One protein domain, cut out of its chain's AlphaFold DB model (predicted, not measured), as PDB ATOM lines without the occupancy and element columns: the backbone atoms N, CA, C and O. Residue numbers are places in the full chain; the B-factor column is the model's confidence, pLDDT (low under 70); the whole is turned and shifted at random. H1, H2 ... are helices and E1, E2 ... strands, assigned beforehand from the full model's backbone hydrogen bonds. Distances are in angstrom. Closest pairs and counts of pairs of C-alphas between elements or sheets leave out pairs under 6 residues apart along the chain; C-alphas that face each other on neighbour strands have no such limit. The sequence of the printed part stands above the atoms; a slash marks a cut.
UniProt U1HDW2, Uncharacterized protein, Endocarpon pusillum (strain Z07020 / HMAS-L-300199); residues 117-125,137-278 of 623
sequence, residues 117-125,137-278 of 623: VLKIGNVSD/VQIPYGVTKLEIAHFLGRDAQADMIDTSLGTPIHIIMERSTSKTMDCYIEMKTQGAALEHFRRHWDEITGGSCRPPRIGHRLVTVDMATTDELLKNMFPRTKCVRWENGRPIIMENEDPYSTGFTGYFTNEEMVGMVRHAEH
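AT A GLANCE: This is residues 117 to 125 and 137 to 278 of the 623 residues of an uncharacterized protein of Endocarpon pusillum (strain Z07020 / HMAS-L-300199) (UniProt U1HDW2). A strongly twisted four-stranded sheet has helices over both faces, the long H3 and the shorter H1 on one and H4 on the other; H4 in turn sits between this sheet and a small two-stranded hairpin, E5 and E6. From the hairpin a long loop, residues 250 to 265, leads to H5, which sticks out free with residues 266 to 278. The printed part has 151 residues, with five named helices and six named strands in the order E1 H1 H2 E2 E3 H3 E4 H4 E5 E6 H5, and its class is mixed, helices and strands. The larger sheet has the order E2 E3 E1 E4, and both sheets are antiparallel. The whole is only just compact, close to loose, with a radius of gyration of the C-alphas of 17.3 A and spans of 53 by 36 by 32 A.

HOW THE PARTS SIT: In the larger sheet E3, residues 180 to 187, and E1, residues 117 to 121, are inner strands, while E2, residues 169 to 173, and E4, residues 220 to 224, are edge strands. E2 and E3 form a hairpin, with N 170 and O 184 2.8 A apart, within hydrogen-bond range. E3 and E1 are antiparallel at 157 degrees, with N 120 and O 183 at 2.8 A. E1 and E4 are antiparallel at 148 degrees, with N 119 and O 222 at 2.8 A. H3, residues 190 to 205, lies over E1 and E4 at a height over the sheet of 9.5 A; its closest C-alphas to E4 are those of Phe 197 and Val 221, 6.1 A apart. On the local plane H3 and E4 stand at 28 degrees, only just along the strands. E3, H3 and E4 form a split strand-helix-strand unit, two strands running the same way with E1 between them, and its crossover is right-handed. H1, residues 145 to 152, is on the same face as H3, across the strands at 68 degrees to E3 on the local plane. H2, residues 156 to 159, only grazes the sheet; it and H1 only just touch, with 3 pairs of C-alphas within 8 A, and only at the corner, Ala 149 and Ala 156 being closest at 6.2 A. H4, residues 226 to 233, is on the opposite face at a height of 9.2 A, giving three layers, helices on both faces of a sheet. The closest C-alphas of H4 and E5, residues 240 to 243, are those of Asp 227 and Trp 242, 5.0 A apart. E5 and E6, residues 246 to 249, form a hairpin, with N 248 and O 241 at 2.8 A. H5, residues 266 to 277, is not on the larger sheet and is apart from H4. In H1, H3, H4 and H5 every O i to N i+4 pair is within hydrogen-bond range; H2 is too short for such a pair.

IN THESE COORDINATES: E1 begins at C-alpha 117, (183.910, 150.520, 182.988), and measures 12.4 A. E3 measures 21.1 A, E2 12.9 A and E4 12.0 A. H3 runs 21.7 A from C-alpha 190, (190.723, 148.893, 186.864). H1 measures 10.9 A, H2 5.2 A, H4 10.3 A, and E5 and E6 9.7 A each. H5 runs 16.3 A to C-alpha 277, (167.523, 138.332, 159.774).

THE WHOLE: The two C-alphas farthest apart are those of Gly 207 and Pro 255, 53.0 A. Residues 126 to 136 are not printed, and C-alphas 125 and 137 are 11.7 A apart across this cut. The links H3 to E4 and E6 to H5 are long. The mean pLDDT of the printed part is 80.1, and 25 residues are under 70, among them 122 to 125, 205 to 211 and 274 to 278.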
ATOM      1  N   VAL A 117     184.672 149.857 184.041       78.69
ATOM      2  CA  VAL A 117     183.910 150.520 182.988       78.69
ATOM      3  C   VAL A 117     184.344 151.978 182.898       78.69
ATOM      4  O   VAL A 117     184.368 152.699 183.894       78.69
ATOM      5  N   LEU A 118     184.674 152.419 181.691       79.62
ATOM      6  CA  LEU A 118     184.779 153.836 181.362       79.62
ATOM      7  C   LEU A 118     183.483 154.297 180.713       79.62
ATOM      8  O   LEU A 118     182.965 153.636 179.816       79.62
ATOM      9  N   LYS A 119     182.988 155.447 181.147       85.12
ATOM     10  CA  LYS A 119     181.848 156.136 180.560       85.12
ATOM     11  C   LYS A 119     182.358 157.347 179.796       85.12
ATOM     12  O   LYS A 119     183.020 158.208 180.360       85.12
ATOM     13  N   ILE A 120     182.039 157.419 178.514       80.88
ATOM     14  CA  ILE A 120     182.142 158.643 177.729       80.88
ATOM     15  C   ILE A 120     180.744 159.249 177.709       80.88
ATOM     16  O   ILE A 120     179.782 158.563 177.359       80.88
ATOM     17  N   GLY A 121     180.623 160.508 178.113       72.69
ATOM     18  CA  GLY A 121     179.326 161.130 178.362       72.69
ATOM     19  C   GLY A 121     179.259 162.602 177.984       72.69
ATOM     20  O   GLY A 121     180.185 163.190 177.415       72.69
ATOM     21  N   ASN A 122     178.105 163.191 178.287       64.56
ATOM     22  CA  ASN A 122     177.878 164.624 178.153       64.56
ATOM     23  C   ASN A 122     178.706 165.411 179.172       64.56
ATOM     24  O   ASN A 122     178.711 165.068 180.350       64.56
ATOM     25  N   VAL A 123     179.255 166.556 178.756       58.25
ATOM     26  CA  VAL A 123     179.715 167.595 179.691       58.25
ATOM     27  C   VAL A 123     178.517 168.106 180.494       58.25
ATOM     28  O   VAL A 123     177.755 168.946 180.010       58.25
ATOM     29  N   SER A 124     178.328 167.561 181.695       49.53
ATOM     30  CA  SER A 124     177.240 167.905 182.614       49.53
ATOM     31  C   SER A 124     177.664 168.905 183.689       49.53
ATOM     32  O   SER A 124     176.871 169.787 183.990       49.53
ATOM     33  N   ASP A 125     178.905 168.843 184.187       40.41
ATOM     34  CA  ASP A 125     179.503 169.892 185.027       40.41
ATOM     35  C   ASP A 125     181.043 169.868 184.961       40.41
ATOM     36  O   ASP A 125     181.702 169.045 185.591       40.41
ATOM     37  N   VAL A 137     176.082 168.354 175.357       51.22
ATOM     38  CA  VAL A 137     176.370 167.979 173.970       51.22
ATOM     39  C   VAL A 137     176.637 166.473 173.899       51.22
ATOM     40  O   VAL A 137     177.714 166.013 174.257       51.22
ATOM     41  N   GLN A 138     175.650 165.725 173.398       66.06
ATOM     42  CA  GLN A 138     175.693 164.263 173.215       66.06
ATOM     43  C   GLN A 138     176.863 163.800 172.341       66.06
ATOM     44  O   GLN A 138     177.290 164.538 171.456       66.06
ATOM     45  N   ILE A 139     177.301 162.545 172.455       81.00
ATOM     46  CA  ILE A 139     178.256 161.945 171.503       81.00
ATOM     47  C   ILE A 139     177.674 162.012 170.063       81.00
ATOM     48  O   ILE A 139     176.447 161.965 169.904       81.00
ATOM     49  N   PRO A 140     178.475 162.199 168.989       80.50
ATOM     50  CA  PRO A 140     177.944 162.299 167.626       80.50
ATOM     51  C   PRO A 140     177.048 161.119 167.218       80.50
ATOM     52  O   PRO A 140     177.367 159.962 167.471       80.50
ATOM     53  N   TYR A 141     175.947 161.413 166.516       75.75
ATOM     54  CA  TYR A 141     174.961 160.404 166.090       75.75
ATOM     55  C   TYR A 141     175.578 159.275 165.243       75.75
ATOM     56  O   TYR A 141     175.201 158.118 165.370       75.75
ATOM     57  N   GLY A 142     176.537 159.620 164.379       75.81
ATOM     58  CA  GLY A 142     177.234 158.674 163.506       75.81
ATOM     59  C   GLY A 142     178.514 158.074 164.089       75.81
ATOM     60  O   GLY A 142     179.277 157.506 163.316       75.81
ATOM     61  N   VAL A 143     178.784 158.233 165.393       84.44
ATOM     62  CA  VAL A 143     180.034 157.749 165.996       84.44
ATOM     63  C   VAL A 143     180.187 156.236 165.822       84.44
ATOM     64  O   VAL A 143     179.273 155.450 166.080       84.44
ATOM     65  N   THR A 144     181.369 155.815 165.403       86.75
ATOM     66  CA  THR A 144     181.731 154.409 165.241       86.75
ATOM     67  C   THR A 144     182.514 153.898 166.450       86.75
ATOM     68  O   THR A 144     183.225 154.644 167.127       86.75
ATOM     69  N   LYS A 145     182.462 152.579 166.699       85.56
ATOM     70  CA  LYS A 145     183.302 151.939 167.730       85.56
ATOM     71  C   LYS A 145     184.803 152.179 167.483       85.56
ATOM     72  O   LYS A 145     185.569 152.262 168.437       85.56
ATOM     73  N   LEU A 146     185.214 152.337 166.219       85.69
ATOM     74  CA  LEU A 146     186.598 152.627 165.842       85.69
ATOM     75  C   LEU A 146     187.016 154.060 166.206       85.69
ATOM     76  O   LEU A 146     188.101 154.248 166.741       85.69
ATOM     77  N   GLU A 147     186.160 155.062 165.986       86.12
ATOM     78  CA  GLU A 147     186.429 156.441 166.429       86.12
ATOM     79  C   GLU A 147     186.537 156.545 167.952       86.12
ATOM     80  O   GLU A 147     187.380 157.283 168.452       86.12
ATOM     81  N   ILE A 148     185.739 155.769 168.692       87.75
ATOM     82  CA  ILE A 148     185.802 155.698 170.159       87.75
ATOM     83  C   ILE A 148     187.110 155.041 170.629       87.75
ATOM     84  O   ILE A 148     187.753 155.542 171.550       87.75
ATOM     85  N   ALA A 149     187.547 153.964 169.968       87.81
ATOM     86  CA  ALA A 149     188.846 153.351 170.243       87.81
ATOM     87  C   ALA A 149     190.013 154.303 169.920       87.81
ATOM     88  O   ALA A 149     190.922 154.455 170.730       87.81
ATOM     89  N   HIS A 150     189.961 155.006 168.782       86.56
ATOM     90  CA  HIS A 150     190.957 156.018 168.416       86.56
ATOM     91  C   HIS A 150     190.990 157.199 169.396       86.56
ATOM     92  O   HIS A 150     192.076 157.679 169.713       86.56
ATOM     93  N   PHE A 151     189.829 157.644 169.886       87.56
ATOM     94  CA  PHE A 151     189.711 158.700 170.891       87.56
ATOM     95  C   PHE A 151     190.421 158.325 172.200       87.56
ATOM     96  O   PHE A 151     191.171 159.135 172.729       87.56
ATOM     97  N   LEU A 152     190.274 157.082 172.677       85.75
ATOM     98  CA  LEU A 152     190.968 156.619 173.887       85.75
ATOM     99  C   LEU A 152     192.494 156.450 173.732       85.75
ATOM    100  O   LEU A 152     193.189 156.336 174.748       85.75
ATOM    101  N   GLY A 153     193.010 156.424 172.501       85.12
ATOM    102  CA  GLY A 153     194.432 156.281 172.178       85.12
ATOM    103  C   GLY A 153     194.823 154.897 171.640       85.12
ATOM    104  O   GLY A 153     194.046 153.947 171.664       85.12
ATOM    105  N   ARG A 154     196.062 154.776 171.140       79.19
ATOM    106  CA  ARG A 154     196.552 153.563 170.447       79.19
ATOM    107  C   ARG A 154     196.532 152.298 171.306       79.19
ATOM    108  O   ARG A 154     196.274 151.224 170.774       79.19
ATOM    109  N   ASP A 155     196.774 152.431 172.603       81.00
ATOM    110  CA  ASP A 155     196.884 151.295 173.524       81.00
ATOM    111  C   ASP A 155     195.506 150.797 174.010       81.00
ATOM    112  O   ASP A 155     195.369 149.658 174.453       81.00
ATOM    113  N   ALA A 156     194.447 151.596 173.815       78.50
ATOM    114  CA  ALA A 156     193.102 151.326 174.331       78.50
ATOM    115  C   ALA A 156     192.535 149.968 173.890       78.50
ATOM    116  O   ALA A 156     191.871 149.285 174.664       78.50
ATOM    117  N   GLN A 157     192.812 149.548 172.652       81.12
ATOM    118  CA  GLN A 157     192.319 148.277 172.118       81.12
ATOM    119  C   GLN A 157     193.025 147.052 172.733       81.12
ATOM    120  O   GLN A 157     192.462 145.957 172.723       81.12
ATOM    121  N   ALA A 158     194.228 147.218 173.293       80.69
ATOM    122  CA  ALA A 158     194.898 146.167 174.055       80.69
ATOM    123  C   ALA A 158     194.312 146.034 175.471       80.69
ATOM    124  O   ALA A 158     194.222 144.916 175.984       80.69
ATOM    125  N   ASP A 159     193.855 147.139 176.063       84.88
ATOM    126  CA  ASP A 159     193.333 147.194 177.434       84.88
ATOM    127  C   ASP A 159     191.823 146.919 177.558       84.88
ATOM    128  O   ASP A 159     191.355 146.507 178.623       84.88
ATOM    129  N   MET A 160     191.058 147.081 176.477       84.69
ATOM    130  CA  MET A 160     189.665 146.627 176.362       84.69
ATOM    131  C   MET A 160     189.526 145.105 176.519       84.69
ATOM    132  O   MET A 160     190.458 144.350 176.214       84.69
ATOM    133  N   ILE A 161     188.347 144.636 176.951       80.44
ATOM    134  CA  ILE A 161     188.022 143.198 176.951       80.44
ATOM    135  C   ILE A 161     188.133 142.599 175.540       80.44
ATOM    136  O   ILE A 161     187.904 143.273 174.534       80.44
ATOM    137  N   ASP A 162     188.518 141.323 175.463       72.56
ATOM    138  CA  ASP A 162     188.684 140.644 174.177       72.56
ATOM    139  C   ASP A 162     187.334 140.398 173.484       72.56
ATOM    140  O   ASP A 162     186.321 140.125 174.129       72.56
ATOM    141  N   THR A 163     187.339 140.429 172.151       71.31
ATOM    142  CA  THR A 163     186.139 140.230 171.321       71.31
ATOM    143  C   THR A 163     185.556 138.817 171.469       71.31
ATOM    144  O   THR A 163     184.377 138.606 171.195       71.31
ATOM    145  N   SER A 164     186.351 137.849 171.946       65.94
ATOM    146  CA  SER A 164     185.877 136.503 172.301       65.94
ATOM    147  C   SER A 164     184.954 136.465 173.529       65.94
ATOM    148  O   SER A 164     184.164 135.531 173.650       65.94
ATOM    149  N   LEU A 165     185.023 137.471 174.412       64.94
ATOM    150  CA  LEU A 165     184.203 137.576 175.627       64.94
ATOM    151  C   LEU A 165     182.960 138.463 175.445       64.94
ATOM    152  O   LEU A 165     182.029 138.384 176.239       64.94
ATOM    153  N   GLY A 166     182.930 139.307 174.410       70.88
ATOM    154  CA  GLY A 166     181.834 140.235 174.140       70.88
ATOM    155  C   GLY A 166     182.286 141.414 173.281       70.88
ATOM    156  O   GLY A 166     183.406 141.436 172.777       70.88
ATOM    157  N   THR A 167     181.435 142.428 173.100       77.81
ATOM    158  CA  THR A 167     181.875 143.676 172.452       77.81
ATOM    159  C   THR A 167     182.261 144.713 173.507       77.81
ATOM    160  O   THR A 167     181.353 145.166 174.196       77.81
ATOM    161  N   PRO A 168     183.525 145.171 173.595       84.50
ATOM    162  CA  PRO A 168     183.976 146.055 174.677       84.50
ATOM    163  C   PRO A 168     183.318 147.438 174.690       84.50
ATOM    164  O   PRO A 168     183.272 148.077 175.731       84.50
ATOM    165  N   ILE A 169     182.856 147.932 173.536       88.50
ATOM    166  CA  ILE A 169     182.317 149.291 173.376       88.50
ATOM    167  C   ILE A 169     180.797 149.222 173.187       88.50
ATOM    168  O   ILE A 169     180.317 148.678 172.183       88.50
ATOM    169  N   HIS A 170     180.058 149.828 174.116       88.00
ATOM    170  CA  HIS A 170     178.597 149.853 174.210       88.00
ATOM    171  C   HIS A 170     178.072 151.275 173.998       88.00
ATOM    172  O   HIS A 170     178.086 152.103 174.907       88.00
ATOM    173  N   ILE A 171     177.601 151.567 172.786       88.69
ATOM    174  CA  ILE A 171     177.022 152.870 172.433       88.69
ATOM    175  C   ILE A 171     175.526 152.830 172.763       88.69
ATOM    176  O   ILE A 171     174.771 152.126 172.089       88.69
ATOM    177  N   ILE A 172     175.087 153.568 173.786       86.06
ATOM    178  CA  ILE A 172     173.674 153.610 174.183       86.06
ATOM    179  C   ILE A 172     172.923 154.608 173.293       86.06
ATOM    180  O   ILE A 172     173.405 155.708 173.021       86.06
ATOM    181  N   MET A 173     171.724 154.238 172.838       79.56
ATOM    182  CA  MET A 173     170.854 155.096 172.026       79.56
ATOM    183  C   MET A 173     169.471 155.234 172.667       79.56
ATOM    184  O   MET A 173     168.870 154.251 173.096       79.56
ATOM    185  N   GLU A 174     168.931 156.452 172.685       76.69
ATOM    186  CA  GLU A 174     167.561 156.714 173.121       76.69
ATOM    187  C   GLU A 174     166.565 156.149 172.091       76.69
ATOM    188  O   GLU A 174     166.510 156.592 170.943       76.69
ATOM    189  N   ARG A 175     165.733 155.184 172.501       67.38
ATOM    190  CA  ARG A 175     164.823 154.436 171.607       67.38
ATOM    191  C   ARG A 175     163.862 155.315 170.792       67.38
ATOM    192  O   ARG A 175     163.590 155.008 169.637       67.38
ATOM    193  N   SER A 176     163.307 156.362 171.399       65.81
ATOM    194  CA  SER A 176     162.279 157.236 170.807       65.81
ATOM    195  C   SER A 176     162.838 158.179 169.740       65.81
ATOM    196  O   SER A 176     162.174 158.445 168.742       65.81
ATOM    197  N   THR A 177     164.054 158.687 169.945       69.94
ATOM    198  CA  THR A 177     164.681 159.714 169.096       69.94
ATOM    199  C   THR A 177     165.827 159.170 168.239       69.94
ATOM    200  O   THR A 177     166.349 159.888 167.389       69.94
ATOM    201  N   SER A 178     166.243 157.921 168.480       67.75
ATOM    202  CA  SER A 178     167.490 157.304 167.999       67.75
ATOM    203  C   SER A 178     168.774 158.061 168.372       67.75
ATOM    204  O   SER A 178     169.836 157.739 167.845       67.75
ATOM    205  N   LYS A 179     168.724 159.066 169.259       74.19
ATOM    206  CA  LYS A 179     169.908 159.856 169.624       74.19
ATOM    207  C   LYS A 179     170.918 159.002 170.379       74.19
ATOM    208  O   LYS A 179     170.569 158.362 171.368       74.19
ATOM    209  N   THR A 180     172.177 159.070 169.963       79.50
ATOM    210  CA  THR A 180     173.306 158.577 170.753       79.50
ATOM    211  C   THR A 180     173.365 159.314 172.089       79.50
ATOM    212  O   THR A 180     173.335 160.545 172.130       79.50
ATOM    213  N   MET A 181     173.421 158.544 173.169       80.88
ATOM    214  CA  MET A 181     173.543 159.014 174.543       80.88
ATOM    215  C   MET A 181     174.998 158.824 174.994       80.88
ATOM    216  O   MET A 181     175.919 159.217 174.274       80.88
ATOM    217  N   ASP A 182     175.204 158.237 176.169       86.44
ATOM    218  CA  ASP A 182     176.521 157.891 176.689       86.44
ATOM    219  C   ASP A 182     177.059 156.615 176.011       86.44
ATOM    220  O   ASP A 182     176.304 155.762 175.528       86.44
ATOM    221  N   CYS A 183     178.380 156.463 175.998       89.69
ATOM    222  CA  CYS A 183     179.055 155.241 175.582       89.69
ATOM    223  C   CYS A 183     179.800 154.641 176.771       89.69
ATOM    224  O   CYS A 183     180.531 155.345 177.457       89.69
ATOM    225  N   TYR A 184     179.676 153.335 176.971       90.44
ATOM    226  CA  TYR A 184     180.390 152.605 178.012       90.44
ATOM    227  C   TYR A 184     181.425 151.670 177.393       90.44
ATOM    228  O   TYR A 184     181.227 151.159 176.289       90.44
ATOM    229  N   ILE A 185     182.547 151.481 178.079       91.19
ATOM    230  CA  ILE A 185     183.712 150.764 177.562       91.19
ATOM    231  C   ILE A 185     184.239 149.837 178.652       91.19
ATOM    232  O   ILE A 185     184.669 150.302 179.706       91.19
ATOM    233  N   GLU A 186     184.197 148.533 178.397       89.38
ATOM    234  CA  GLU A 186     184.664 147.500 179.319       89.38
ATOM    235  C   GLU A 186     186.168 147.248 179.150       89.38
ATOM    236  O   GLU A 186     186.652 146.847 178.085       89.38
ATOM    237  N   MET A 187     186.905 147.470 180.236       86.50
ATOM    238  CA  MET A 187     188.357 147.343 180.322       86.50
ATOM    239  C   MET A 187     188.736 146.092 181.122       86.50
ATOM    240  O   MET A 187     188.126 145.777 182.147       86.50
ATOM    241  N   LYS A 188     189.809 145.411 180.702       85.62
ATOM    242  CA  LYS A 188     190.355 144.208 181.359       85.62
ATOM    243  C   LYS A 188     190.725 144.436 182.822       85.62
ATOM    244  O   LYS A 188     190.656 143.504 183.615       85.62
ATOM    245  N   THR A 189     191.162 145.648 183.178       84.69
ATOM    246  CA  THR A 189     191.595 145.982 184.540       84.69
ATOM    247  C   THR A 189     191.173 147.390 184.957       84.69
ATOM    248  O   THR A 189     191.099 148.311 184.141       84.69
ATOM    249  N   GLN A 190     190.976 147.579 186.264       82.88
ATOM    250  CA  GLN A 190     190.723 148.893 186.864       82.88
ATOM    251  C   GLN A 190     191.925 149.839 186.769       82.88
ATOM    252  O   GLN A 190     191.732 151.049 186.675       82.88
ATOM    253  N   GLY A 191     193.149 149.300 186.732       83.44
ATOM    254  CA  GLY A 191     194.362 150.086 186.502       83.44
ATOM    255  C   GLY A 191     194.354 150.763 185.131       83.44
ATOM    256  O   GLY A 191     194.540 151.973 185.058       83.44
ATOM    257  N   ALA A 192     194.047 150.008 184.070       84.88
ATOM    258  CA  ALA A 192     193.972 150.544 182.713       84.88
ATOM    259  C   ALA A 192     192.842 151.577 182.556       84.88
ATOM    260  O   ALA A 192     193.069 152.667 182.033       84.88
ATOM    261  N   ALA A 193     191.643 151.289 183.080       85.56
ATOM    262  CA  ALA A 193     190.545 152.259 183.086       85.56
ATOM    263  C   ALA A 193     190.957 153.579 183.769       85.56
ATOM    264  O   ALA A 193     190.784 154.656 183.200       85.56
ATOM    265  N   LEU A 194     191.587 153.495 184.946       86.69
ATOM    266  CA  LEU A 194     192.067 154.660 185.686       86.69
ATOM    267  C   LEU A 194     193.181 155.425 184.950       86.69
ATOM    268  O   LEU A 194     193.240 156.648 185.060       86.69
ATOM    269  N   GLU A 195     194.053 154.747 184.201       87.12
ATOM    270  CA  GLU A 195     195.073 155.407 183.378       87.12
ATOM    271  C   GLU A 195     194.445 156.171 182.204       87.12
ATOM    272  O   GLU A 195     194.758 157.343 181.993       87.12
ATOM    273  N   HIS A 196     193.505 155.554 181.483       85.81
ATOM    274  CA  HIS A 196     192.765 156.220 180.409       85.81
ATOM    275  C   HIS A 196     191.930 157.402 180.925       85.81
ATOM    276  O   HIS A 196     191.917 158.446 180.273       85.81
ATOM    277  N   PHE A 197     191.297 157.286 182.098       86.69
ATOM    278  CA  PHE A 197     190.629 158.407 182.767       86.69
ATOM    279  C   PHE A 197     191.619 159.536 183.097       86.69
ATOM    280  O   PHE A 197     191.412 160.675 182.680       86.69
ATOM    281  N   ARG A 198     192.732 159.221 183.779       85.06
ATOM    282  CA  ARG A 198     193.762 160.207 184.157       85.06
ATOM    283  C   ARG A 198     194.337 160.943 182.957       85.06
ATOM    284  O   ARG A 198     194.461 162.154 183.017       85.06
ATOM    285  N   ARG A 199     194.611 160.248 181.851       83.38
ATOM    286  CA  ARG A 199     195.141 160.862 180.624       83.38
ATOM    287  C   ARG A 199     194.238 161.990 180.107       83.38
ATOM    288  O   ARG A 199     194.721 163.085 179.848       83.38
ATOM    289  N   HIS A 200     192.926 161.753 180.041       81.00
ATOM    290  CA  HIS A 200     191.955 162.770 179.619       81.00
ATOM    291  C   HIS A 200     191.723 163.846 180.696       81.00
ATOM    292  O   HIS A 200     191.510 165.011 180.369       81.00
ATOM    293  N   TRP A 201     191.796 163.482 181.978       80.19
ATOM    294  CA  TRP A 201     191.702 164.425 183.095       80.19
ATOM    295  C   TRP A 201     192.883 165.411 183.135       80.19
ATOM    296  O   TRP A 201     192.696 166.617 183.309       80.19
ATOM    297  N   ASP A 202     194.099 164.913 182.921       77.56
ATOM    298  CA  ASP A 202     195.332 165.700 182.880       77.56
ATOM    299  C   ASP A 202     195.385 166.583 181.620       77.56
ATOM    300  O   ASP A 202     195.894 167.700 181.678       77.56
ATOM    301  N   GLU A 203     194.786 166.170 180.498       73.06
ATOM    302  CA  GLU A 203     194.598 167.042 179.325       73.06
ATOM    303  C   GLU A 203     193.652 168.226 179.607       73.06
ATOM    304  O   GLU A 203     193.882 169.335 179.111       73.06
ATOM    305  N   ILE A 204     192.618 168.020 180.432       70.38
ATOM    306  CA  ILE A 204     191.681 169.073 180.860       70.38
ATOM    307  C   ILE A 204     192.333 170.010 181.890       70.38
ATOM    308  O   ILE A 204     192.194 171.229 181.787       70.38
ATOM    309  N   THR A 205     193.044 169.465 182.881       67.94
ATOM    310  CA  THR A 205     193.574 170.232 184.027       67.94
ATOM    311  C   THR A 205     195.000 170.759 183.838       67.94
ATOM    312  O   THR A 205     195.357 171.779 184.425       67.94
ATOM    313  N   GLY A 206     195.806 170.136 182.977       61.81
ATOM    314  CA  GLY A 206     197.221 170.447 182.732       61.81
ATOM    315  C   GLY A 206     197.498 171.642 181.812       61.81
ATOM    316  O   GLY A 206     198.584 171.741 181.249       61.81
ATOM    317  N   GLY A 207     196.531 172.545 181.618       56.03
ATOM    318  CA  GLY A 207     196.732 173.809 180.890       56.03
ATOM    319  C   GLY A 207     196.695 173.731 179.357       56.03
ATOM    320  O   GLY A 207     196.888 174.750 178.699       56.03
ATOM    321  N   SER A 208     196.394 172.569 178.764       59.62
ATOM    322  CA  SER A 208     196.232 172.425 177.303       59.62
ATOM    323  C   SER A 208     195.027 173.215 176.751       59.62
ATOM    324  O   SER A 208     194.969 173.521 175.559       59.62
ATOM    325  N   CYS A 209     194.049 173.552 177.610       56.84
ATOM    326  CA  CYS A 209     192.813 174.292 177.295       56.84
ATOM    327  C   CYS A 209     191.996 173.726 176.112       56.84
ATOM    328  O   CYS A 209     191.143 174.405 175.536       56.84
ATOM    329  N   ARG A 210     192.231 172.460 175.754       67.69
ATOM    330  CA  ARG A 210     191.550 171.739 174.678       67.69
ATOM    331  C   ARG A 210     190.701 170.632 175.303       67.69
ATOM    332  O   ARG A 210     191.212 169.532 175.482       67.69
ATOM    333  N   PRO A 211     189.425 170.899 175.645       69.50
ATOM    334  CA  PRO A 211     188.547 169.861 176.172       69.50
ATOM    335  C   PRO A 211     188.406 168.722 175.148       69.50
ATOM    336  O   PRO A 211     188.284 169.027 173.951       69.50
ATOM    337  N   PRO A 212     188.411 167.450 175.590       78.38
ATOM    338  CA  PRO A 212     188.383 166.292 174.704       78.38
ATOM    339  C   PRO A 212     187.148 166.290 173.799       78.38
ATOM    340  O   PRO A 212     186.052 166.712 174.186       78.38
ATOM    341  N   ARG A 213     187.341 165.851 172.549       82.69
ATOM    342  CA  ARG A 213     186.314 165.907 171.499       82.69
ATOM    343  C   ARG A 213     186.226 164.609 170.720       82.69
ATOM    344  O   ARG A 213     187.247 164.054 170.327       82.69
ATOM    345  N   ILE A 214     185.000 164.218 170.390       84.88
ATOM    346  CA  ILE A 214     184.716 163.199 169.378       84.88
ATOM    347  C   ILE A 214     184.063 163.915 168.193       84.88
ATOM    348  O   ILE A 214     182.992 164.522 168.313       84.88
ATOM    349  N   GLY A 215     184.750 163.917 167.049       80.19
ATOM    350  CA  GLY A 215     184.397 164.753 165.901       80.19
ATOM    351  C   GLY A 215     184.329 166.238 166.285       80.19
ATOM    352  O   GLY A 215     185.308 166.826 166.738       80.19
ATOM    353  N   HIS A 216     183.151 166.847 166.133       77.88
ATOM    354  CA  HIS A 216     182.907 168.254 166.480       77.88
ATOM    355  C   HIS A 216     182.297 168.470 167.875       77.88
ATOM    356  O   HIS A 216     181.936 169.599 168.207       77.88
ATOM    357  N   ARG A 217     182.135 167.419 168.688       82.75
ATOM    358  CA  ARG A 217     181.396 167.480 169.957       82.75
ATOM    359  C   ARG A 217     182.318 167.283 171.160       82.75
ATOM    360  O   ARG A 217     183.186 166.417 171.123       82.75
ATOM    361  N   LEU A 218     182.130 168.104 172.196       82.31
ATOM    362  CA  LEU A 218     182.830 167.969 173.479       82.31
ATOM    363  C   LEU A 218     182.265 166.771 174.245       82.31
ATOM    364  O   LEU A 218     181.051 166.584 174.241       82.31
ATOM    365  N   VAL A 219     183.125 166.005 174.911       84.06
ATOM    366  CA  VAL A 219     182.735 164.837 175.719       84.06
ATOM    367  C   VAL A 219     183.459 164.850 177.067       84.06
ATOM    368  O   VAL A 219     184.523 165.457 177.181       84.06
ATOM    369  N   THR A 220     182.911 164.172 178.074       84.06
ATOM    370  CA  THR A 220     183.649 163.796 179.293       84.06
ATOM    371  C   THR A 220     184.076 162.337 179.229       84.06
ATOM    372  O   THR A 220     183.515 161.550 178.464       84.06
ATOM    373  N   VAL A 221     185.082 161.988 180.029       86.56
ATOM    374  CA  VAL A 221     185.485 160.607 180.302       86.56
ATOM    375  C   VAL A 221     185.435 160.434 181.810       86.56
ATOM    376  O   VAL A 221     186.164 161.114 182.525       86.56
ATOM    377  N   ASP A 222     184.581 159.533 182.273       87.31
ATOM    378  CA  ASP A 222     184.254 159.303 183.674       87.31
ATOM    379  C   ASP A 222     184.435 157.815 184.020       87.31
ATOM    380  O   ASP A 222     184.285 156.930 183.172       87.31
ATOM    381  N   MET A 223     184.765 157.516 185.277       83.69
ATOM    382  CA  MET A 223     184.806 156.136 185.777       83.69
ATOM    383  C   MET A 223     183.386 155.675 186.126       83.69
ATOM    384  O   MET A 223     182.698 156.350 186.890       83.69
ATOM    385  N   ALA A 224     182.969 154.517 185.616       87.12
ATOM    386  CA  ALA A 224     181.650 153.930 185.846       87.12
ATOM    387  C   ALA A 224     181.747 152.502 186.407       87.12
ATOM    388  O   ALA A 224     182.812 151.878 186.430       87.12
ATOM    389  N   THR A 225     180.613 151.971 186.866       87.00
ATOM    390  CA  THR A 225     180.495 150.589 187.350       87.00
ATOM    391  C   THR A 225     179.780 149.699 186.337       87.00
ATOM    392  O   THR A 225     178.966 150.165 185.536       87.00
ATOM    393  N   THR A 226     180.025 148.389 186.408       86.06
ATOM    394  CA  THR A 226     179.261 147.374 185.661       86.06
ATOM    395  C   THR A 226     177.759 147.474 185.959       86.06
ATOM    396  O   THR A 226     176.937 147.324 185.060       86.06
ATOM    397  N   ASP A 227     177.395 147.817 187.197       87.06
ATOM    398  CA  ASP A 227     176.002 147.992 187.620       87.06
ATOM    399  C   ASP A 227     175.335 149.216 186.959       87.06
ATOM    400  O   ASP A 227     174.163 149.155 186.576       87.06
ATOM    401  N   GLU A 228     176.073 150.316 186.752       86.75
ATOM    402  CA  GLU A 228     175.594 151.468 185.974       86.75
ATOM    403  C   GLU A 228     175.432 151.113 184.490       86.75
ATOM    404  O   GLU A 228     174.415 151.465 183.885       86.75
ATOM    405  N   LEU A 229     176.389 150.383 183.908       87.38
ATOM    406  CA  LEU A 229     176.297 149.885 182.533       87.38
ATOM    407  C   LEU A 229     175.037 149.030 182.343       87.38
ATOM    408  O   LEU A 229     174.204 149.345 181.495       87.38
ATOM    409  N   LEU A 230     174.850 147.995 183.163       87.81
ATOM    410  CA  LEU A 230     173.725 147.066 183.041       87.81
ATOM    411  C   LEU A 230     172.376 147.769 183.258       87.81
ATOM    412  O   LEU A 230     171.433 147.549 182.496       87.81
ATOM    413  N   LYS A 231     172.296 148.716 184.201       87.06
ATOM    414  CA  LYS A 231     171.110 149.570 184.372       87.06
ATOM    415  C   LYS A 231     170.762 150.364 183.103       87.06
ATOM    416  O   LYS A 231     169.581 150.508 182.789       87.06
ATOM    417  N   ASN A 232     171.761 150.863 182.373       86.00
ATOM    418  CA  ASN A 232     171.562 151.618 181.131       86.00
ATOM    419  C   ASN A 232     171.362 150.730 179.888       86.00
ATOM    420  O   ASN A 232     170.690 151.157 178.950       86.00
ATOM    421  N   MET A 233     171.887 149.499 179.876       85.00
ATOM    422  CA  MET A 233     171.613 148.504 178.827       85.00
ATOM    423  C   MET A 233     170.179 147.974 178.888       85.00
ATOM    424  O   MET A 233     169.585 147.693 177.848       85.00
ATOM    425  N   PHE A 234     169.609 147.871 180.092       86.75
ATOM    426  CA  PHE A 234     168.298 147.267 180.333       86.75
ATOM    427  C   PHE A 234     167.261 148.260 180.908       86.75
ATOM    428  O   PHE A 234     166.616 147.957 181.918       86.75
ATOM    429  N   PRO A 235     167.025 149.433 180.276       78.50
ATOM    430  CA  PRO A 235     166.294 150.560 180.874       78.50
ATOM    431  C   PRO A 235     164.796 150.302 181.107       78.50
ATOM    432  O   PRO A 235     164.135 151.078 181.794       78.50
ATOM    433  N   ARG A 236     164.236 149.234 180.523       80.12
ATOM    434  CA  ARG A 236     162.846 148.800 180.738       80.12
ATOM    435  C   ARG A 236     162.678 147.812 181.893       80.12
ATOM    436  O   ARG A 236     161.543 147.518 182.263       80.12
ATOM    437  N   THR A 237     163.773 147.334 182.478       85.75
ATOM    438  CA  THR A 237     163.738 146.356 183.568       85.75
ATOM    439  C   THR A 237     163.340 147.038 184.869       85.75
ATOM    440  O   THR A 237     164.171 147.580 185.597       85.75
ATOM    441  N   LYS A 238     162.038 147.040 185.155       85.06
ATOM    442  CA  LYS A 238     161.500 147.493 186.438       85.06
ATOM    443  C   LYS A 238     161.831 146.494 187.547       85.06
ATOM    444  O   LYS A 238     162.007 145.307 187.283       85.06
ATOM    445  N   CYS A 239     161.868 146.987 188.785       88.38
ATOM    446  CA  CYS A 239     162.048 146.174 189.993       88.38
ATOM    447  C   CYS A 239     163.309 145.290 189.973       88.38
ATOM    448  O   CYS A 239     163.290 144.181 190.492       88.38
ATOM    449  N   VAL A 240     164.412 145.777 189.395       89.69
ATOM    450  CA  VAL A 240     165.731 145.132 189.474       89.69
ATOM    451  C   VAL A 240     166.767 146.141 189.952       89.69
ATOM    452  O   VAL A 240     166.863 147.249 189.419       89.69
ATOM    453  N   ARG A 241     167.563 145.744 190.948       89.44
ATOM    454  CA  ARG A 241     168.820 146.404 191.312       89.44
ATOM    455  C   ARG A 241     169.976 145.581 190.756       89.44
ATOM    456  O   ARG A 241     169.924 144.359 190.802       89.44
ATOM    457  N   TRP A 242     171.008 146.238 190.249       87.31
ATOM    458  CA  TRP A 242     172.252 145.576 189.859       87.31
ATOM    459  C   TRP A 242     173.256 145.694 191.005       87.31
ATOM    460  O   TRP A 242     173.442 146.791 191.531       87.31
ATOM    461  N   GLU A 243     173.848 144.571 191.406       87.38
ATOM    462  CA  GLU A 243     174.903 144.503 192.419       87.38
ATOM    463  C   GLU A 243     176.009 143.546 191.936       87.38
ATOM    464  O   GLU A 243     175.783 142.342 191.803       87.38
ATOM    465  N   ASN A 244     177.218 144.064 191.685       82.44
ATOM    466  CA  ASN A 244     178.370 143.295 191.178       82.44
ATOM    467  C   ASN A 244     178.059 142.499 189.895       82.44
ATOM    468  O   ASN A 244     178.329 141.298 189.800       82.44
ATOM    469  N   GLY A 245     177.409 143.145 188.927       78.88
ATOM    470  CA  GLY A 245     177.011 142.534 187.661       78.88
ATOM    471  C   GLY A 245     175.806 141.590 187.755       78.88
ATOM    472  O   GLY A 245     175.380 141.049 186.736       78.88
ATOM    473  N   ARG A 246     175.236 141.377 188.951       83.50
ATOM    474  CA  ARG A 246     174.103 140.466 189.167       83.50
ATOM    475  C   ARG A 246     172.787 141.232 189.325       83.50
ATOM    476  O   ARG A 246     172.743 142.194 190.093       83.50
ATOM    477  N   PRO A 247     171.706 140.808 188.651       89.38
ATOM    478  CA  PRO A 247     170.385 141.386 188.846       89.38
ATOM    479  C   PRO A 247     169.717 140.793 190.091       89.38
ATOM    480  O   PRO A 247     169.490 139.588 190.183       89.38
ATOM    481  N   ILE A 248     169.354 141.655 191.033       90.56
ATOM    482  CA  ILE A 248     168.546 141.333 192.208       90.56
ATOM    483  C   ILE A 248     167.137 141.858 191.957       90.56
ATOM    484  O   ILE A 248     166.919 143.069 191.858       90.56
ATOM    485  N   ILE A 249     166.182 140.937 191.836       91.12
ATOM    486  CA  ILE A 249     164.766 141.270 191.687       91.12
ATOM    487  C   ILE A 249     164.250 141.791 193.032       91.12
ATOM    488  O   ILE A 249     164.426 141.160 194.071       91.12
ATOM    489  N   MET A 250     163.624 142.959 192.988       90.31
ATOM    490  CA  MET A 250     163.021 143.644 194.122       90.31
ATOM    491  C   MET A 250     161.512 143.420 194.149       90.31
ATOM    492  O   MET A 250     160.878 143.236 193.107       90.31
ATOM    493  N   GLU A 251     160.924 143.508 195.341       87.19
ATOM    494  CA  GLU A 251     159.472 143.606 195.475       87.19
ATOM    495  C   GLU A 251     158.944 144.866 194.770       87.19
ATOM    496  O   GLU A 251     159.636 145.881 194.633       87.19
ATOM    497  N   ASN A 252     157.714 144.790 194.260       88.94
ATOM    498  CA  ASN A 252     157.108 145.895 193.532       88.94
ATOM    499  C   ASN A 252     156.394 146.856 194.491       88.94
ATOM    500  O   ASN A 252     155.239 146.637 194.848       88.94
ATOM    501  N   GLU A 253     157.079 147.933 194.867       85.94
ATOM    502  CA  GLU A 253     156.542 148.993 195.733       85.94
ATOM    503  C   GLU A 253     155.560 149.947 195.013       85.94
ATOM    504  O   GLU A 253     154.849 150.701 195.674       85.94
ATOM    505  N   ASP A 254     155.495 149.932 193.673       83.94
ATOM    506  CA  ASP A 254     154.645 150.825 192.866       83.94
ATOM    507  C   ASP A 254     153.343 150.124 192.403       83.94
ATOM    508  O   ASP A 254     153.403 149.234 191.544       83.94
ATOM    509  N   PRO A 255     152.151 150.546 192.883       83.75
ATOM    510  CA  PRO A 255     150.858 149.982 192.471       83.75
ATOM    511  C   PRO A 255     150.527 150.129 190.978       83.75
ATOM    512  O   PRO A 255     149.664 149.412 190.475       83.75
ATOM    513  N   TYR A 256     151.177 151.058 190.269       85.94
ATOM    514  CA  TYR A 256     150.999 151.291 188.831       85.94
ATOM    515  C   TYR A 256     152.080 150.604 187.980       85.94
ATOM    516  O   TYR A 256     152.054 150.661 186.745       85.94
ATOM    517  N   SER A 257     153.035 149.933 188.623       83.19
ATOM    518  CA  SER A 257     154.038 149.096 187.981       83.19
ATOM    519  C   SER A 257     153.548 147.652 187.880       83.19
ATOM    520  O   SER A 257     152.933 147.111 188.792       83.19
ATOM    521  N   THR A 258     153.876 146.994 186.771       83.88
ATOM    522  CA  THR A 258     153.646 145.558 186.550       83.88
ATOM    523  C   THR A 258     154.693 144.669 187.236       83.88
ATOM    524  O   THR A 258     154.711 143.464 187.001       83.88
ATOM    525  N   GLY A 259     155.597 145.248 188.032       86.62
ATOM    526  CA  GLY A 259     156.764 144.559 188.578       86.62
ATOM    527  C   GLY A 259     157.816 144.221 187.515       86.62
ATOM    528  O   GLY A 259     157.827 144.790 186.417       86.62
ATOM    529  N   PHE A 260     158.708 143.285 187.844       89.25
ATOM    530  CA  PHE A 260     159.665 142.719 186.894       89.25
ATOM    531  C   PHE A 260     158.950 141.783 185.907       89.25
ATOM    532  O   PHE A 260     158.426 140.741 186.292       89.25
ATOM    533  N   THR A 261     158.962 142.142 184.622       85.06
ATOM    534  CA  THR A 261     158.353 141.352 183.533       85.06
ATOM    535  C   THR A 261     159.379 140.642 182.642       85.06
ATOM    536  O   THR A 261     158.990 139.936 181.716       85.06
ATOM    537  N   GLY A 262     160.678 140.854 182.879       86.38
ATOM    538  CA  GLY A 262     161.784 140.404 182.026       86.38
ATOM    539  C   GLY A 262     162.732 141.542 181.622       86.38
ATOM    540  O   GLY A 262     162.397 142.718 181.754       86.38
ATOM    541  N   TYR A 263     163.920 141.181 181.123       85.62
ATOM    542  CA  TYR A 263     164.967 142.132 180.701       85.62
ATOM    543  C   TYR A 263     164.728 142.759 179.319       85.62
ATOM    544  O   TYR A 263     165.216 143.851 179.038       85.62
ATOM    545  N   PHE A 264     163.976 142.062 178.464       83.69
ATOM    546  CA  PHE A 264     163.600 142.490 177.119       83.69
ATOM    547  C   PHE A 264     162.085 142.398 176.960       83.69
ATOM    548  O   PHE A 264     161.467 141.451 177.449       83.69
ATOM    549  N   THR A 265     161.483 143.342 176.239       84.44
ATOM    550  CA  THR A 265     160.078 143.237 175.823       84.44
ATOM    551  C   THR A 265     159.930 142.407 174.543       84.44
ATOM    552  O   THR A 265     160.878 142.239 173.771       84.44
ATOM    553  N   ASN A 266     158.721 141.908 174.268       82.62
ATOM    554  CA  ASN A 266     158.445 141.137 173.048       82.62
ATOM    555  C   ASN A 266     158.803 141.924 171.774       82.62
ATOM    556  O   ASN A 266     159.334 141.364 170.817       82.62
ATOM    557  N   GLU A 267     158.589 143.242 171.769       81.50
ATOM    558  CA  GLU A 267     158.930 144.120 170.644       81.50
ATOM    559  C   GLU A 267     160.450 144.284 170.476       81.50
ATOM    560  O   GLU A 267     160.921 144.545 169.370       81.50
ATOM    561  N   GLU A 268     161.227 144.146 171.555       79.50
ATOM    562  CA  GLU A 268     162.696 144.151 171.523       79.50
ATOM    563  C   GLU A 268     163.236 142.840 170.970       79.50
ATOM    564  O   GLU A 268     164.084 142.872 170.081       79.50
ATOM    565  N   MET A 269     162.679 141.703 171.393       81.88
ATOM    566  CA  MET A 269     162.996 140.401 170.801       81.88
ATOM    567  C   MET A 269     162.654 140.357 169.307       81.88
ATOM    568  O   MET A 269     163.503 139.985 168.501       81.88
ATOM    569  N   VAL A 270     161.458 140.802 168.905       80.44
ATOM    570  CA  VAL A 270     161.064 140.876 167.485       80.44
ATOM    571  C   VAL A 270     161.955 141.852 166.708       80.44
ATOM    572  O   VAL A 270     162.335 141.562 165.575       80.44
ATOM    573  N   GLY A 271     162.329 142.990 167.301       69.62
ATOM    574  CA  GLY A 271     163.268 143.939 166.699       69.62
ATOM    575  C   GLY A 271     164.667 143.349 166.500       69.62
ATOM    576  O   GLY A 271     165.249 143.506 165.428       69.62
ATOM    577  N   MET A 272     165.179 142.624 167.498       71.62
ATOM    578  CA  MET A 272     166.472 141.941 167.454       71.62
ATOM    579  C   MET A 272     166.482 140.808 166.425       71.62
ATOM    580  O   MET A 272     167.414 140.736 165.631       71.62
ATOM    581  N   VAL A 273     165.436 139.975 166.380       76.38
ATOM    582  CA  VAL A 273     165.279 138.918 165.366       76.38
ATOM    583  C   VAL A 273     165.231 139.526 163.968       76.38
ATOM    584  O   VAL A 273     166.046 139.163 163.127       76.38
ATOM    585  N   ARG A 274     164.386 140.541 163.734       66.38
ATOM    586  CA  ARG A 274     164.330 141.231 162.433       66.38
ATOM    587  C   ARG A 274     165.662 141.861 162.043       66.38
ATOM    588  O   ARG A 274     165.995 141.853 160.863       66.38
ATOM    589  N   HIS A 275     166.423 142.397 163.000       61.44
ATOM    590  CA  HIS A 275     167.762 142.923 162.742       61.44
ATOM    591  C   HIS A 275     168.781 141.812 162.451       61.44
ATOM    592  O   HIS A 275     169.613 141.987 161.573       61.44
ATOM    593  N   ALA A 276     168.708 140.659 163.117       64.50
ATOM    594  CA  ALA A 276     169.576 139.514 162.836       64.50
ATOM    595  C   ALA A 276     169.272 138.864 161.470       64.50
ATOM    596  O   ALA A 276     170.193 138.480 160.753       64.50
ATOM    597  N   GLU A 277     167.994 138.789 161.089       63.91
ATOM    598  CA  GLU A 277     167.523 138.332 159.774       63.91
ATOM    599  C   GLU A 277     167.871 139.333 158.657       63.91
ATOM    600  O   GLU A 277     168.297 138.942 157.570       63.91
ATOM    601  N   HIS A 278     167.736 140.634 158.936       60.16
ATOM    602  CA  HIS A 278     167.953 141.731 157.989       60.16
ATOM    603  C   HIS A 278     169.034 142.704 158.514       60.16
ATOM    604  O   HIS A 278     168.750 143.878 158.782       60.16
TER     605      HIS A 278